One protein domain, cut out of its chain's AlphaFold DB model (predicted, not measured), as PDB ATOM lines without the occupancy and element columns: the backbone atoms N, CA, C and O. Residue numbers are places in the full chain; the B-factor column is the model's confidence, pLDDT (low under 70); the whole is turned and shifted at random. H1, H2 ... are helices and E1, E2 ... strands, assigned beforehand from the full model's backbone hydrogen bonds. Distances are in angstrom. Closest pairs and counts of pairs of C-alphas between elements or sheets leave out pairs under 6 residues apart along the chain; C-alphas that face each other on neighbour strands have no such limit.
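AT A GLANCE: This is residues 73 to 118 of the 134 residues of an uncharacterized protein of Zea mays (UniProt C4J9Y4). What shape is this? Two antiparallel hairpins, E1-E2 then E3-E4, spread as a loose V from residues 93 to 98, with short helix H1 near the corner; tips 81 to 86 and 103 to 108 stick out. What is printed? The printed part has 46 residues with four named strands, then one named helix, mostly strand; radius of gyration of the C-alphas 12.5 A, spans 34 by 28 by 18 A.

IN THESE COORDINATES: Where does E1-E2 lie? E1, residues 75 to 82, 21.1 A, begins at C-alpha 75 (0.388, -22.259, -9.914); E2, residues 85 to 92, is 22.6 A. What follows? E3, residues 99 to 104, 15.2 A; E4, residues 107 to 112, 16.1 A; H1, residues 115 to 118, ends at C-alpha 118 (12.967, -31.181, -10.040).

HOW THE PARTS SIT: What pairs? Within hydrogen-bond range are N 76 and O 91, 2.9 A, in hairpin E1-E2, and N 100 and O 111, 2.8 A, in hairpin E3-E4. What stays apart? E1 and E2 are apart from E3, E4 and H1.

THE WHOLE: Any cut? The printed part has no cut. Where is confidence low? Residues 117 to 118 are under 70.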
ATOM      1  N   PRO A  73      -5.231 -23.303 -13.405       82.18
ATOM      2  CA  PRO A  73      -4.023 -24.104 -13.258       82.18
ATOM      3  C   PRO A  73      -3.485 -24.041 -11.825       82.18
ATOM      4  O   PRO A  73      -3.580 -23.011 -11.150       82.18
ATOM      5  N   TRP A  74      -2.858 -25.128 -11.380       84.39
ATOM      6  CA  TRP A  74      -2.106 -25.156 -10.132       84.39
ATOM      7  C   TRP A  74      -0.810 -24.371 -10.328       84.39
ATOM      8  O   TRP A  74       0.121 -24.827 -10.984       84.39
ATOM      9  N   LEU A  75      -0.768 -23.144  -9.817       86.48
ATOM     10  CA  LEU A  75       0.388 -22.259  -9.914       86.48
ATOM     11  C   LEU A  75       0.960 -22.011  -8.523       86.48
ATOM     12  O   LEU A  75       0.215 -21.700  -7.596       86.48
ATOM     13  N   CYS A  76       2.281 -22.093  -8.392       85.54
ATOM     14  CA  CYS A  76       2.999 -21.575  -7.235       85.54
ATOM     15  C   CYS A  76       3.975 -20.478  -7.656       85.54
ATOM     16  O   CYS A  76       4.297 -20.307  -8.833       85.54
ATOM     17  N   LEU A  77       4.452 -19.726  -6.669       88.54
ATOM     18  CA  LEU A  77       5.486 -18.723  -6.854       88.54
ATOM     19  C   LEU A  77       6.756 -19.193  -6.147       88.54
ATOM     20  O   LEU A  77       6.756 -19.435  -4.940       88.54
ATOM     21  N   ARG A  78       7.850 -19.305  -6.897       88.24
ATOM     22  CA  ARG A  78       9.184 -19.555  -6.362       88.24
ATOM     23  C   ARG A  78       9.888 -18.227  -6.109       88.24
ATOM     24  O   ARG A  78      10.152 -17.462  -7.036       88.24
ATOM     25  N   ALA A  79      10.221 -17.984  -4.849       92.08
ATOM     26  CA  ALA A  79      11.060 -16.874  -4.427       92.08
ATOM     27  C   ALA A  79      12.529 -17.101  -4.817       92.08
ATOM     28  O   ALA A  79      13.079 -18.180  -4.588       92.08
ATOM     29  N   HIS A  80      13.172 -16.072  -5.361       93.91
ATOM     30  CA  HIS A  80      14.626 -15.991  -5.515       93.91
ATOM     31  C   HIS A  80      15.091 -14.543  -5.340       93.91
ATOM     32  O   HIS A  80      14.276 -13.619  -5.371       93.91
ATOM     33  N   ARG A  81      16.393 -14.342  -5.112       96.39
ATOM     34  CA  ARG A  81      16.983 -13.005  -4.997       96.39
ATOM     35  C   ARG A  81      17.710 -12.649  -6.285       96.39
ATOM     36  O   ARG A  81      18.513 -13.440  -6.764       96.39
ATOM     37  N   GLU A  82      17.447 -11.458  -6.797       97.58
ATOM     38  CA  GLU A  82      18.054 -10.918  -8.013       97.58
ATOM     39  C   GLU A  82      18.331  -9.426  -7.795       97.58
ATOM     40  O   GLU A  82      17.446  -8.688  -7.359       97.58
ATOM     41  N   GLY A  83      19.579  -8.987  -7.994       95.98
ATOM     42  CA  GLY A  83      19.970  -7.585  -7.774       95.98
ATOM     43  C   GLY A  83      19.628  -7.053  -6.372       95.98
ATOM     44  O   GLY A  83      19.199  -5.912  -6.224       95.98
ATOM     45  N   GLY A  84      19.709  -7.905  -5.343       96.50
ATOM     46  CA  GLY A  84      19.336  -7.572  -3.962       96.50
ATOM     47  C   GLY A  84      17.828  -7.600  -3.662       96.50
ATOM     48  O   GLY A  84      17.450  -7.585  -2.487       96.50
ATOM     49  N   ARG A  85      16.968  -7.721  -4.680       97.99
ATOM     50  CA  ARG A  85      15.503  -7.723  -4.563       97.99
ATOM     51  C   ARG A  85      14.944  -9.144  -4.528       97.99
ATOM     52  O   ARG A  85      15.524 -10.065  -5.094       97.99
ATOM     53  N   LEU A  86      13.810  -9.320  -3.851       97.35
ATOM     54  CA  LEU A  86      13.044 -10.566  -3.880       97.35
ATOM     55  C   LEU A  86      12.176 -10.588  -5.138       97.35
ATOM     56  O   LEU A  86      11.324  -9.720  -5.313       97.35
ATOM     57  N   VAL A  87      12.365 -11.598  -5.980       96.99
ATOM     58  CA  VAL A  87      11.597 -11.794  -7.209       96.99
ATOM     59  C   VAL A  87      10.852 -13.126  -7.127       96.99
ATOM     60  O   VAL A  87      11.411 -14.163  -6.753       96.99
ATOM     61  N   LEU A  88       9.566 -13.099  -7.474       95.58
ATOM     62  CA  LEU A  88       8.686 -14.264  -7.470       95.58
ATOM     63  C   LEU A  88       8.504 -14.767  -8.903       95.58
ATOM     64  O   LEU A  88       7.912 -14.080  -9.730       95.58
ATOM     65  N   ARG A  89       9.002 -15.969  -9.204       93.63
ATOM     66  CA  ARG A  89       8.790 -16.625 -10.503       93.63
ATOM     67  C   ARG A  89       7.631 -17.598 -10.413       93.63
ATOM     68  O   ARG A  89       7.591 -18.432  -9.513       93.63
ATOM     69  N   GLN A  90       6.710 -17.517 -11.360       90.66
ATOM     70  CA  GLN A  90       5.611 -18.465 -11.459       90.66
ATOM     71  C   GLN A  90       6.114 -19.837 -11.910       90.66
ATOM     72  O   GLN A  90       6.872 -19.943 -12.871       90.66
ATOM     73  N   MET A  91       5.661 -20.888 -11.233       87.98
ATOM     74  CA  MET A  91       5.851 -22.274 -11.643       87.98
ATOM     75  C   MET A  91       4.498 -22.979 -11.689       87.98
ATOM     76  O   MET A  91       3.610 -22.704 -10.880       87.98
ATOM     77  N   ARG A  92       4.330 -23.884 -12.652       87.84
ATOM     78  CA  ARG A  92       3.155 -24.756 -12.735       87.84
ATOM     79  C   ARG A  92       3.402 -25.993 -11.883       87.84
ATOM     80  O   ARG A  92       4.430 -26.642 -12.043       87.84
ATOM     81  N   LEU A  93       2.465 -26.307 -10.999       86.22
ATOM     82  CA  LEU A  93       2.417 -27.590 -10.319       86.22
ATOM     83  C   LEU A  93       1.658 -28.586 -11.198       86.22
ATOM     84  O   LEU A  93       0.578 -28.247 -11.685       86.22
ATOM     85  N   PRO A  94       2.192 -29.800 -11.400       82.86
ATOM     86  CA  PRO A  94       1.505 -30.827 -12.173       82.86
ATOM     87  C   PRO A  94       0.292 -31.411 -11.434       82.86
ATOM     88  O   PRO A  94      -0.695 -31.746 -12.080       82.86
ATOM     89  N   SER A  95       0.331 -31.508 -10.100       83.65
ATOM     90  CA  SER A  95      -0.764 -32.065  -9.296       83.65
ATOM     91  C   SER A  95      -0.801 -31.491  -7.873       83.65
ATOM     92  O   SER A  95       0.176 -30.913  -7.387       83.65
ATOM     93  N   GLN A  96      -1.944 -31.664  -7.200       83.10
ATOM     94  CA  GLN A  96      -2.137 -31.308  -5.789       83.10
ATOM     95  C   GLN A  96      -1.343 -32.211  -4.836       83.10
ATOM     96  O   GLN A  96      -0.980 -31.768  -3.754       83.10
ATOM     97  N   GLU A  97      -1.038 -33.446  -5.236       85.40
ATOM     98  CA  GLU A  97      -0.297 -34.436  -4.433       85.40
ATOM     99  C   GLU A  97       1.103 -33.949  -4.037       85.40
ATOM    100  O   GLU A  97       1.693 -34.421  -3.073       85.40
ATOM    101  N   LEU A  98       1.625 -32.952  -4.754       86.76
ATOM    102  CA  LEU A  98       2.883 -32.285  -4.443       86.76
ATOM    103  C   LEU A  98       2.778 -31.257  -3.304       86.76
ATOM    104  O   LEU A  98       3.783 -30.627  -2.964       86.76
ATOM    105  N   LEU A  99       1.592 -31.072  -2.729       88.62
ATOM    106  CA  LEU A  99       1.308 -30.124  -1.665       88.62
ATOM    107  C   LEU A  99       0.832 -30.856  -0.413       88.62
ATOM    108  O   LEU A  99      -0.244 -31.450  -0.396       88.62
ATOM    109  N   GLN A 100       1.595 -30.737   0.669       90.43
ATOM    110  CA  GLN A 100       1.233 -31.286   1.967       90.43
ATOM    111  C   GLN A 100       0.665 -30.178   2.867       90.43
ATOM    112  O   GLN A 100       1.397 -29.249   3.232       90.43
ATOM    113  N   PRO A 101      -0.627 -30.232   3.239       89.58
ATOM    114  CA  PRO A 101      -1.192 -29.309   4.209       89.58
ATOM    115  C   PRO A 101      -0.731 -29.673   5.625       89.58
ATOM    116  O   PRO A 101      -0.722 -30.840   6.012       89.58
ATOM    117  N   CYS A 102      -0.382 -28.671   6.424       92.46
ATOM    118  CA  CYS A 102      -0.113 -28.843   7.849       92.46
ATOM    119  C   CYS A 102      -0.600 -27.628   8.649       92.46
ATOM    120  O   CYS A 102      -0.828 -26.547   8.098       92.46
ATOM    121  N   LYS A 103      -0.783 -27.799   9.960       93.56
ATOM    122  CA  LYS A 103      -1.080 -26.705  10.889       93.56
ATOM    123  C   LYS A 103       0.106 -26.526  11.826       93.56
ATOM    124  O   LYS A 103       0.458 -27.449  12.548       93.56
ATOM    125  N   GLU A 104       0.685 -25.337  11.826       94.13
ATOM    126  CA  GLU A 104       1.859 -24.990  12.623       94.13
ATOM    127  C   GLU A 104       1.688 -23.555  13.135       94.13
ATOM    128  O   GLU A 104       1.239 -22.678  12.395       94.13
ATOM    129  N   ASP A 105       1.982 -23.314  14.413       94.23
ATOM    130  CA  ASP A 105       1.864 -21.990  15.052       94.23
ATOM    131  C   ASP A 105       0.454 -21.372  14.967       94.23
ATOM    132  O   ASP A 105       0.276 -20.164  14.802       94.23
ATOM    133  N   GLY A 106      -0.582 -22.216  15.001       92.35
ATOM    134  CA  GLY A 106      -1.970 -21.780  14.832       92.35
ATOM    135  C   GLY A 106      -2.328 -21.346  13.404       92.35
ATOM    136  O   GLY A 106      -3.440 -20.873  13.180       92.35
ATOM    137  N   ARG A 107      -1.428 -21.528  12.430       89.64
ATOM    138  CA  ARG A 107      -1.636 -21.191  11.017       89.64
ATOM    139  C   ARG A 107      -1.635 -22.451  10.163       89.64
ATOM    140  O   ARG A 107      -0.861 -23.373  10.399       89.64
ATOM    141  N   PHE A 108      -2.481 -22.479   9.140       89.50
ATOM    142  CA  PHE A 108      -2.384 -23.498   8.100       89.50
ATOM    143  C   PHE A 108      -1.278 -23.118   7.114       89.50
ATOM    144  O   PHE A 108      -1.235 -21.987   6.625       89.50
ATOM    145  N   LYS A 109      -0.378 -24.063   6.846       89.85
ATOM    146  CA  LYS A 109       0.729 -23.947   5.896       89.85
ATOM    147  C   LYS A 109       0.578 -25.035   4.832       89.85
ATOM    148  O   LYS A 109      -0.005 -26.091   5.076       89.85
ATOM    149  N   LEU A 110       1.097 -24.757   3.641       88.67
ATOM    150  CA  LEU A 110       1.134 -25.704   2.534       88.67
ATOM    151  C   LEU A 110       2.590 -25.906   2.126       88.67
ATOM    152  O   LEU A 110       3.246 -24.973   1.659       88.67
ATOM    153  N   LEU A 111       3.103 -27.108   2.358       89.17
ATOM    154  CA  LEU A 111       4.479 -27.478   2.067       89.17
ATOM    155  C   LEU A 111       4.548 -28.069   0.658       89.17
ATOM    156  O   LEU A 111       3.737 -28.915   0.301       89.17
ATOM    157  N   MET A 112       5.511 -27.626  -0.148       86.36
ATOM    158  CA  MET A 112       5.750 -28.188  -1.481       86.36
ATOM    159  C   MET A 112       6.775 -29.317  -1.395       86.36
ATOM    160  O   MET A 112       7.890 -29.084  -0.920       86.36
ATOM    161  N   HIS A 113       6.439 -30.496  -1.917       86.43
ATOM    162  CA  HIS A 113       7.378 -31.607  -2.028       86.43
ATOM    163  C   HIS A 113       8.566 -31.242  -2.940       86.43
ATOM    164  O   HIS A 113       8.392 -30.534  -3.938       86.43
ATOM    165  N   PRO A 114       9.790 -31.710  -2.632       79.07
ATOM    166  CA  PRO A 114      10.983 -31.372  -3.407       79.07
ATOM    167  C   PRO A 114      10.906 -31.844  -4.867       79.07
ATOM    168  O   PRO A 114      11.400 -31.134  -5.742       79.07
ATOM    169  N   GLU A 115      10.213 -32.955  -5.153       75.70
ATOM    170  CA  GLU A 115       9.996 -33.455  -6.526       75.70
ATOM    171  C   GLU A 115       9.272 -32.424  -7.409       75.70
ATOM    172  O   GLU A 115       9.545 -32.323  -8.605       75.70
ATOM    173  N   ALA A 116       8.445 -31.553  -6.817       71.07
ATOM    174  CA  ALA A 116       7.772 -30.465  -7.530       71.07
ATOM    175  C   ALA A 116       8.747 -29.457  -8.159       71.07
ATOM    176  O   ALA A 116       8.380 -28.705  -9.060       71.07
ATOM    177  N   ARG A 117       9.988 -29.397  -7.658       67.26
ATOM    178  CA  ARG A 117      11.028 -28.477  -8.132       67.26
ATOM    179  C   ARG A 117      11.944 -29.108  -9.179       67.26
ATOM    180  O   ARG A 117      12.646 -28.365  -9.860       67.26
ATOM    181  N   ALA A 118      11.967 -30.437  -9.277       62.84
ATOM    182  CA  ALA A 118      12.967 -31.181 -10.040       62.84
ATOM    183  C   ALA A 118      12.633 -31.328 -11.531       62.84
ATOM    184  O   ALA A 118      13.506 -31.701 -12.308       62.84
TER     185      ALA A 118